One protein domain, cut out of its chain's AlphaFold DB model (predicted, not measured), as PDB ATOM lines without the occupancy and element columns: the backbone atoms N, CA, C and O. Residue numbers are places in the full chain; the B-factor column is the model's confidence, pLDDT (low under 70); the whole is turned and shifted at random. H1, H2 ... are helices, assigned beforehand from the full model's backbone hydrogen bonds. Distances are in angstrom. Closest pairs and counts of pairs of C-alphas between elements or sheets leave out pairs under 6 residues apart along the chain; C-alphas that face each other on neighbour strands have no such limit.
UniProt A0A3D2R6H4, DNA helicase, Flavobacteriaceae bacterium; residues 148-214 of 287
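What this domain is: This is residues 148 to 214 of the 287 residues of the protein "DNA helicase" of Flavobacteriaceae bacterium (UniProt A0A3D2R6H4). The longest helix, H2, stands across one end of H3, and the short H4 turns off at a corner at the other end of H3, so that H2, H3 and H4 make an open bracket with H2 and H4 apart. H1 packs on H3 and crosses it steeply, with its last residue, Ile 159, near Leu 172 in the middle of H2. The contacts are few, and residues 201 to 206, which stand free, stick out at the corner of H3 and H4. The printed part has 67 residues with four named helices, in the order H1, H2, H3, H4, and no named strand; the class is all helix. It is only just compact, close to loose, with a radius of gyration of the C-alphas of 13.1 A and spans of 32 by 28 by 26 A.

How they stand to each other: H2, residues 166 to 181, and H3, residues 188 to 200, only just touch, with 3 pairs of C-alphas within 8 A; the closest are those of Ala 176 and Ile 188, 6.2 A apart. H2 touches H3 with residues 172 to 176 alone, and H3 touches H2 with residue 188 alone. Their lines stand at 70.0 degrees, only just about perpendicular. H3 is the hub, touching three other helices. H1, residues 148 to 159, touches H3, and their closest C-alphas are those of Ala 152 and Asn 193, 6.1 A apart. The two run opposite ways at a steep tilt of 52 degrees. H1 and H2 are close but not clearly touching, with the C-alphas of Ile 159 and Leu 172 closest at 8.0 A, and stand about perpendicular at 75 degrees. H4, residues 205 to 211, and H3 touch only at the corner, and only just, with 3 pairs of C-alphas within 8 A; the closest are those of Ile 199 and Ala 205, 6.4 A apart. They run opposite ways at a steep tilt of 62 degrees. H4 is apart from H1 and from H2. In H1 and H2 every O i to N i+4 pair is within hydrogen-bond range; in H3 it is 5 of 9, and in H4 1 of 3, beside 3 of 4 O i to N i+3 pairs.

Where its parts are: H2 measures 22.4 A from its first to its last C-alpha and begins at C-alpha 166 (24.872, -8.789, 25.011). H3 measures 19.7 A, H1 16.5 A and H4 10.1 A. H1 begins at C-alpha 148 (43.918, -25.679, 13.775), and H4 ends at C-alpha 211 (38.562, -4.596, 8.880).

The domain as a whole: The two C-alphas farthest apart are those of Gly 163 and Asn 203, at 33.9 A. The link from H3 to H4 is tight, and those from H1 to H2 and from H2 to H3 are short. The printed part has no cut. Its mean pLDDT is 87.6, and no printed residue is under 70.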
ATOM      1  N   GLY A 148      45.318 -25.253  13.736       88.31
ATOM      2  CA  GLY A 148      43.918 -25.679  13.775       88.31
ATOM      3  C   GLY A 148      43.354 -25.805  15.193       88.31
ATOM      4  O   GLY A 148      42.213 -25.418  15.416       88.31
ATOM      5  N   VAL A 149      44.158 -26.289  16.146       89.81
ATOM      6  CA  VAL A 149      43.750 -26.424  17.554       89.81
ATOM      7  C   VAL A 149      43.557 -25.043  18.175       89.81
ATOM      8  O   VAL A 149      42.531 -24.785  18.791       89.81
ATOM      9  N   LEU A 150      44.497 -24.127  17.923       90.25
ATOM     10  CA  LEU A 150      44.428 -22.756  18.431       90.25
ATOM     11  C   LEU A 150      43.237 -21.973  17.867       90.25
ATOM     12  O   LEU A 150      42.599 -21.211  18.590       90.25
ATOM     13  N   LEU A 151      42.933 -22.142  16.577       92.62
ATOM     14  CA  LEU A 151      41.767 -21.499  15.967       92.62
ATOM     15  C   LEU A 151      40.459 -22.050  16.543       92.62
ATOM     16  O   LEU A 151      39.555 -21.262  16.802       92.62
ATOM     17  N   ALA A 152      40.370 -23.364  16.768       92.06
ATOM     18  CA  ALA A 152      39.193 -23.977  17.378       92.06
ATOM     19  C   ALA A 152      38.966 -23.465  18.805       92.06
ATOM     20  O   ALA A 152      37.873 -23.006  19.115       92.06
ATOM     21  N   GLU A 153      40.017 -23.423  19.627       92.31
ATOM     22  CA  GLU A 153      39.949 -22.873  20.985       92.31
ATOM     23  C   GLU A 153      39.526 -21.393  20.986       92.31
ATOM     24  O   GLU A 153      38.722 -20.971  21.815       92.31
ATOM     25  N   ALA A 154      40.005 -20.598  20.023       92.31
ATOM     26  CA  ALA A 154      39.594 -19.202  19.877       92.31
ATOM     27  C   ALA A 154      38.113 -19.054  19.477       92.31
ATOM     28  O   ALA A 154      37.441 -18.131  19.943       92.31
ATOM     29  N   VAL A 155      37.599 -19.945  18.622       93.31
ATOM     30  CA  VAL A 155      36.178 -19.977  18.243       93.31
ATOM     31  C   VAL A 155      35.313 -20.403  19.424       93.31
ATOM     32  O   VAL A 155      34.305 -19.753  19.688       93.31
ATOM     33  N   ASP A 156      35.720 -21.430  20.165       92.50
ATOM     34  CA  ASP A 156      35.008 -21.880  21.361       92.50
ATOM     35  C   ASP A 156      34.973 -20.766  22.417       92.50
ATOM     36  O   ASP A 156      33.910 -20.441  22.938       92.50
ATOM     37  N   ALA A 157      36.093 -20.070  22.634       92.12
ATOM     38  CA  ALA A 157      36.153 -18.920  23.533       92.12
ATOM     39  C   ALA A 157      35.234 -17.762  23.097       92.12
ATOM     40  O   ALA A 157      34.691 -17.059  23.954       92.12
ATOM     41  N   LEU A 158      35.048 -17.546  21.789       90.94
ATOM     42  CA  LEU A 158      34.094 -16.569  21.253       90.94
ATOM     43  C   LEU A 158      32.645 -17.014  21.496       90.94
ATOM     44  O   LEU A 158      31.813 -16.205  21.901       90.94
ATOM     45  N   ILE A 159      32.338 -18.292  21.270       90.62
ATOM     46  CA  ILE A 159      31.002 -18.853  21.517       90.62
ATOM     47  C   ILE A 159      30.674 -18.798  23.010       90.62
ATOM     48  O   ILE A 159      29.564 -18.424  23.373       90.62
ATOM     49  N   ASP A 160      31.644 -19.057  23.881       90.62
ATOM     50  CA  ASP A 160      31.480 -18.964  25.331       90.62
ATOM     51  C   ASP A 160      31.205 -17.530  25.820       90.62
ATOM     52  O   ASP A 160      30.771 -17.334  26.962       90.62
ATOM     53  N   GLN A 161      31.492 -16.497  25.019       88.50
ATOM     54  CA  GLN A 161      31.091 -15.118  25.329       88.50
ATOM     55  C   GLN A 161      29.596 -14.885  25.082       88.50
ATOM     56  O   GLN A 161      29.027 -13.945  25.648       88.50
ATOM     57  N   ALA A 162      28.936 -15.758  24.315       86.25
ATOM     58  CA  ALA A 162      27.486 -15.766  24.201       86.25
ATOM     59  C   ALA A 162      26.856 -16.004  25.586       86.25
ATOM     60  O   ALA A 162      27.236 -16.905  26.330       86.25
ATOM     61  N   GLY A 163      25.909 -15.151  25.962       81.38
ATOM     62  CA  GLY A 163      25.296 -15.107  27.290       81.38
ATOM     63  C   GLY A 163      26.027 -14.225  28.310       81.38
ATOM     64  O   GLY A 163      25.432 -13.890  29.332       81.38
ATOM     65  N   ARG A 164      27.275 -13.807  28.045       89.19
ATOM     66  CA  ARG A 164      28.024 -12.855  28.891       89.19
ATOM     67  C   ARG A 164      28.042 -11.451  28.303       89.19
ATOM     68  O   ARG A 164      27.804 -10.490  29.029       89.19
ATOM     69  N   ASP A 165      28.302 -11.344  27.004       89.31
ATOM     70  CA  ASP A 165      28.294 -10.077  26.276       89.31
ATOM     71  C   ASP A 165      27.000  -9.950  25.450       89.31
ATOM     72  O   ASP A 165      26.786 -10.750  24.529       89.31
ATOM     73  N   PRO A 166      26.122  -8.973  25.744       88.19
ATOM     74  CA  PRO A 166      24.872  -8.789  25.011       88.19
ATOM     75  C   PRO A 166      25.053  -8.550  23.507       88.19
ATOM     76  O   PRO A 166      24.256  -9.063  22.725       88.19
ATOM     77  N   GLN A 167      26.088  -7.811  23.089       85.31
ATOM     78  CA  GLN A 167      26.313  -7.490  21.676       85.31
ATOM     79  C   GLN A 167      26.743  -8.731  20.888       85.31
ATOM     80  O   GLN A 167      26.206  -9.011  19.816       85.31
ATOM     81  N   ILE A 168      27.685  -9.504  21.437       86.88
ATOM     82  CA  ILE A 168      28.156 -10.747  20.809       86.88
ATOM     83  C   ILE A 168      27.033 -11.783  20.788       86.88
ATOM     84  O   ILE A 168      26.839 -12.469  19.785       86.88
ATOM     85  N   THR A 169      26.251 -11.863  21.865       89.75
ATOM     86  CA  THR A 169      25.100 -12.771  21.944       89.75
ATOM     87  C   THR A 169      24.083 -12.472  20.849       89.75
ATOM     88  O   THR A 169      23.706 -13.380  20.111       89.75
ATOM     89  N   ASP A 170      23.670 -11.210  20.702       88.25
ATOM     90  CA  ASP A 170      22.691 -10.814  19.686       88.25
ATOM     91  C   ASP A 170      23.203 -11.070  18.261       88.25
ATOM     92  O   ASP A 170      22.468 -11.577  17.409       88.25
ATOM     93  N   LEU A 171      24.495 -10.820  18.015       88.25
ATOM     94  CA  LEU A 171      25.139 -11.112  16.737       88.25
ATOM     95  C   LEU A 171      25.117 -12.610  16.407       88.25
ATOM     96  O   LEU A 171      24.726 -12.989  15.300       88.25
ATOM     97  N   LEU A 172      25.534 -13.465  17.346       89.62
ATOM     98  CA  LEU A 172      25.599 -14.913  17.137       89.62
ATOM     99  C   LEU A 172      24.201 -15.528  16.990       89.62
ATOM    100  O   LEU A 172      23.998 -16.376  16.117       89.62
ATOM    101  N   VAL A 173      23.219 -15.059  17.769       88.56
ATOM    102  CA  VAL A 173      21.810 -15.465  17.636       88.56
ATOM    103  C   VAL A 173      21.256 -15.038  16.280       88.56
ATOM    104  O   VAL A 173      20.705 -15.864  15.552       88.56
ATOM    105  N   SER A 174      21.458 -13.776  15.894       86.19
ATOM    106  CA  SER A 174      21.059 -13.267  14.580       86.19
ATOM    107  C   SER A 174      21.689 -14.072  13.443       86.19
ATOM    108  O   SER A 174      21.029 -14.369  12.448       86.19
ATOM    109  N   PHE A 175      22.962 -14.449  13.578       87.44
ATOM    110  CA  PHE A 175      23.664 -15.271  12.597       87.44
ATOM    111  C   PHE A 175      23.054 -16.676  12.479       87.44
ATOM    112  O   PHE A 175      22.782 -17.123  11.362       87.44
ATOM    113  N   ALA A 176      22.762 -17.333  13.605       88.44
ATOM    114  CA  ALA A 176      22.101 -18.637  13.620       88.44
ATOM    115  C   ALA A 176      20.702 -18.583  12.978       88.44
ATOM    116  O   ALA A 176      20.379 -19.420  12.133       88.44
ATOM    117  N   LEU A 177      19.899 -17.563  13.309       86.75
ATOM    118  CA  LEU A 177      18.564 -17.362  12.737       86.75
ATOM    119  C   LEU A 177      18.616 -17.171  11.215       86.75
ATOM    120  O   LEU A 177      17.939 -17.901  10.490       86.75
ATOM    121  N   ASN A 178      19.492 -16.293  10.711       83.88
ATOM    122  CA  ASN A 178      19.663 -16.096   9.265       83.88
ATOM    123  C   ASN A 178      20.031 -17.410   8.545       83.88
ATOM    124  O   ASN A 178      19.578 -17.665   7.431       83.88
ATOM    125  N   LYS A 179      20.854 -18.269   9.163       87.06
ATOM    126  CA  LYS A 179      21.195 -19.574   8.577       87.06
ATOM    127  C   LYS A 179      19.987 -20.495   8.477       87.06
ATOM    128  O   LYS A 179      19.839 -21.180   7.467       87.06
ATOM    129  N   THR A 180      19.136 -20.513   9.500       86.38
ATOM    130  CA  THR A 180      17.917 -21.329   9.471       86.38
ATOM    131  C   THR A 180      16.926 -20.845   8.416       86.38
ATOM    132  O   THR A 180      16.341 -21.674   7.721       86.38
ATOM    133  N   GLU A 181      16.806 -19.528   8.210       83.00
ATOM    134  CA  GLU A 181      15.997 -18.950   7.124       83.00
ATOM    135  C   GLU A 181      16.502 -19.388   5.738       83.00
ATOM    136  O   GLU A 181      15.713 -19.747   4.864       83.00
ATOM    137  N   ASP A 182      17.822 -19.467   5.569       80.56
ATOM    138  CA  ASP A 182      18.489 -19.972   4.363       80.56
ATOM    139  C   ASP A 182      18.419 -21.511   4.205       80.56
ATOM    140  O   ASP A 182      19.075 -22.070   3.320       80.56
ATOM    141  N   SER A 183      17.661 -22.223   5.051       77.12
ATOM    142  CA  SER A 183      17.591 -23.697   5.087       77.12
ATOM    143  C   SER A 183      18.949 -24.380   5.332       77.12
ATOM    144  O   SER A 183      19.181 -25.510   4.895       77.12
ATOM    145  N   LYS A 184      19.869 -23.700   6.027       82.12
ATOM    146  CA  LYS A 184      21.180 -24.228   6.440       82.12
ATOM    147  C   LYS A 184      21.135 -24.733   7.885       82.12
ATOM    148  O   LYS A 184      20.217 -24.437   8.645       82.12
ATOM    149  N   SER A 185      22.168 -25.487   8.272       83.69
ATOM    150  CA  SER A 185      22.354 -25.943   9.658       83.69
ATOM    151  C   SER A 185      22.462 -24.764  10.629       83.69
ATOM    152  O   SER A 185      23.128 -23.775  10.321       83.69
ATOM    153  N   TRP A 186      21.865 -24.899  11.814       79.94
ATOM    154  CA  TRP A 186      21.976 -23.934  12.915       79.94
ATOM    155  C   TRP A 186      23.379 -23.893  13.535       79.94
ATOM    156  O   TRP A 186      23.696 -22.948  14.249       79.94
ATOM    157  N   ASP A 187      24.220 -24.896  13.260       85.62
ATOM    158  CA  ASP A 187      25.592 -24.969  13.760       85.62
ATOM    159  C   ASP A 187      26.428 -23.805  13.202       85.62
ATOM    160  O   ASP A 187      26.823 -23.788  12.028       85.62
ATOM    161  N   ILE A 188      26.640 -22.799  14.050       89.19
ATOM    162  CA  ILE A 188      27.475 -21.630  13.773       89.19
ATOM    163  C   ILE A 188      28.959 -21.914  14.028       89.19
ATOM    164  O   ILE A 188      29.804 -21.277  13.401       89.19
ATOM    165  N   ALA A 189      29.292 -22.890  14.882       89.12
ATOM    166  CA  ALA A 189      30.670 -23.212  15.244       89.12
ATOM    167  C   ALA A 189      31.444 -23.753  14.040       89.12
ATOM    168  O   ALA A 189      32.593 -23.372  13.817       89.12
ATOM    169  N   PHE A 190      30.800 -24.581  13.212       88.50
ATOM    170  CA  PHE A 190      31.391 -25.076  11.967       88.50
ATOM    171  C   PHE A 190      31.812 -23.940  11.015       88.50
ATOM    172  O   PHE A 190      32.930 -23.935  10.496       88.50
ATOM    173  N   ASP A 191      30.939 -22.953  10.795       89.31
ATOM    174  CA  ASP A 191      31.232 -21.833   9.890       89.31
ATOM    175  C   ASP A 191      32.240 -20.848  10.477       89.31
ATOM    176  O   ASP A 191      33.073 -20.311   9.740       89.31
ATOM    177  N   LEU A 192      32.192 -20.622  11.790       92.00
ATOM    178  CA  LEU A 192      33.177 -19.797  12.480       92.00
ATOM    179  C   LEU A 192      34.563 -20.430  12.378       92.00
ATOM    180  O   LEU A 192      35.499 -19.753  11.966       92.00
ATOM    181  N   ASN A 193      34.685 -21.738  12.615       91.19
ATOM    182  CA  ASN A 193      35.935 -22.476  12.425       91.19
ATOM    183  C   ASN A 193      36.439 -22.413  10.982       91.19
ATOM    184  O   ASN A 193      37.629 -22.217  10.734       91.19
ATOM    185  N   LYS A 194      35.536 -22.528  10.004       90.38
ATOM    186  CA  LYS A 194      35.893 -22.389   8.590       90.38
ATOM    187  C   LYS A 194      36.405 -20.984   8.263       90.38
ATOM    188  O   LYS A 194      37.382 -20.846   7.532       90.38
ATOM    189  N   THR A 195      35.758 -19.952   8.799       89.06
ATOM    190  CA  THR A 195      36.145 -18.548   8.599       89.06
ATOM    191  C   THR A 195      37.443 -18.209   9.333       89.06
ATOM    192  O   THR A 195      38.268 -17.470   8.801       89.06
ATOM    193  N   ALA A 196      37.682 -18.796  10.508       91.19
ATOM    194  CA  ALA A 196      38.882 -18.578  11.314       91.19
ATOM    195  C   ALA A 196      40.174 -18.914  10.547       91.19
ATOM    196  O   ALA A 196      41.184 -18.234  10.713       91.19
ATOM    197  N   TRP A 197      40.134 -19.883   9.626       90.56
ATOM    198  CA  TRP A 197      41.271 -20.193   8.754       90.56
ATOM    199  C   TRP A 197      41.704 -19.028   7.855       90.56
ATOM    200  O   TRP A 197      42.893 -18.932   7.552       90.56
ATOM    201  N   MET A 198      40.799 -18.117   7.478       89.19
ATOM    202  CA  MET A 198      41.145 -16.926   6.684       89.19
ATOM    203  C   MET A 198      42.125 -16.012   7.429       89.19
ATOM    204  O   MET A 198      42.947 -15.354   6.803       89.19
ATOM    205  N   ILE A 199      42.104 -16.011   8.770       86.75
ATOM    206  CA  ILE A 199      43.016 -15.201   9.600       86.75
ATOM    207  C   ILE A 199      44.480 -15.586   9.352       86.75
ATOM    208  O   ILE A 199      45.368 -14.742   9.442       86.75
ATOM    209  N   VAL A 200      44.731 -16.856   9.025       86.62
ATOM    210  CA  VAL A 200      46.084 -17.406   8.862       86.62
ATOM    211  C   VAL A 200      46.480 -17.526   7.385       86.62
ATOM    212  O   VAL A 200      47.636 -17.799   7.072       86.62
ATOM    213  N   GLN A 201      45.552 -17.296   6.451       86.94
ATOM    214  CA  GLN A 201      45.868 -17.291   5.027       86.94
ATOM    215  C   GLN A 201      46.538 -15.976   4.612       86.94
ATOM    216  O   GLN A 201      45.960 -14.895   4.711       86.94
ATOM    217  N   GLU A 202      47.752 -16.075   4.062       83.69
ATOM    218  CA  GLU A 202      48.534 -14.909   3.620       83.69
ATOM    219  C   GLU A 202      47.808 -14.063   2.565       83.69
ATOM    220  O   GLU A 202      47.922 -12.837   2.561       83.69
ATOM    221  N   ASN A 203      47.025 -14.706   1.694       87.31
ATOM    222  CA  ASN A 203      46.259 -14.022   0.651       87.31
ATOM    223  C   ASN A 203      45.130 -13.145   1.223       87.31
ATOM    224  O   ASN A 203      44.788 -12.130   0.614       87.31
ATOM    225  N   ASP A 204      44.583 -13.511   2.385       86.50
ATOM    226  CA  ASP A 204      43.431 -12.844   3.003       86.50
ATOM    227  C   ASP A 204      43.855 -11.754   4.000       86.50
ATOM    228  O   ASP A 204      43.152 -10.753   4.182       86.50
ATOM    229  N   ALA A 205      45.051 -11.890   4.585       83.56
ATOM    230  CA  ALA A 205      45.643 -10.953   5.538       83.56
ATOM    231  C   ALA A 205      45.541  -9.456   5.149       83.56
ATOM    232  O   ALA A 205      45.119  -8.662   5.998       83.56
ATOM    233  N   PRO A 206      45.863  -9.014   3.911       86.31
ATOM    234  CA  PRO A 206      45.771  -7.593   3.558       86.31
ATOM    235  C   PRO A 206      44.334  -7.057   3.543       86.31
ATOM    236  O   PRO A 206      44.130  -5.855   3.727       86.31
ATOM    237  N   TYR A 207      43.334  -7.914   3.322       86.69
ATOM    238  CA  TYR A 207      41.924  -7.525   3.348       86.69
ATOM    239  C   TYR A 207      41.396  -7.479   4.779       86.69
ATOM    240  O   TYR A 207      40.748  -6.504   5.156       86.69
ATOM    241  N   LEU A 208      41.752  -8.470   5.602       84.69
ATOM    242  CA  LEU A 208      41.396  -8.509   7.022       84.69
ATOM    243  C   LEU A 208      42.010  -7.342   7.805       84.69
ATOM    244  O   LEU A 208      41.355  -6.772   8.675       84.69
ATOM    245  N   ALA A 209      43.221  -6.908   7.444       84.94
ATOM    246  CA  ALA A 209      43.857  -5.739   8.047       84.94
ATOM    247  C   ALA A 209      43.018  -4.455   7.904       84.94
ATOM    248  O   ALA A 209      43.055  -3.608   8.790       84.94
ATOM    249  N   ARG A 210      42.224  -4.321   6.832       87.00
ATOM    250  CA  ARG A 210      41.325  -3.167   6.631       87.00
ATOM    251  C   ARG A 210      40.098  -3.201   7.537       87.00
ATOM    252  O   ARG A 210      39.479  -2.165   7.742       87.00
ATOM    253  N   LEU A 211      39.732  -4.382   8.028       85.19
ATOM    254  CA  LEU A 211      38.562  -4.596   8.880       85.19
ATOM    255  C   LEU A 211      38.909  -4.541  10.372       85.19
ATOM    256  O   LEU A 211      38.017  -4.352  11.187       85.19
ATOM    257  N   LYS A 212      40.193  -4.681  10.724       82.56
ATOM    258  CA  LYS A 212      40.672  -4.786  12.107       82.56
ATOM    259  C   LYS A 212      40.279  -3.600  12.994       82.56
ATOM    260  O   LYS A 212      39.955  -3.805  14.158       82.56
ATOM    261  N   ASP A 213      40.329  -2.388  12.449       85.56
ATOM    262  CA  ASP A 213      40.097  -1.153  13.210       85.56
ATOM    263  C   ASP A 213      38.640  -0.662  13.126       85.56
ATOM    264  O   ASP A 213      38.305   0.401  13.649       85.56
ATOM    265  N   ILE A 214      37.763  -1.417  12.452       87.25
ATOM    266  CA  ILE A 214      36.347  -1.077  12.327       87.25
ATOM    267  C   ILE A 214      35.607  -1.656  13.545       87.25
ATOM    268  O   ILE A 214      35.648  -2.869  13.755       87.25
TER     269      ILE A 214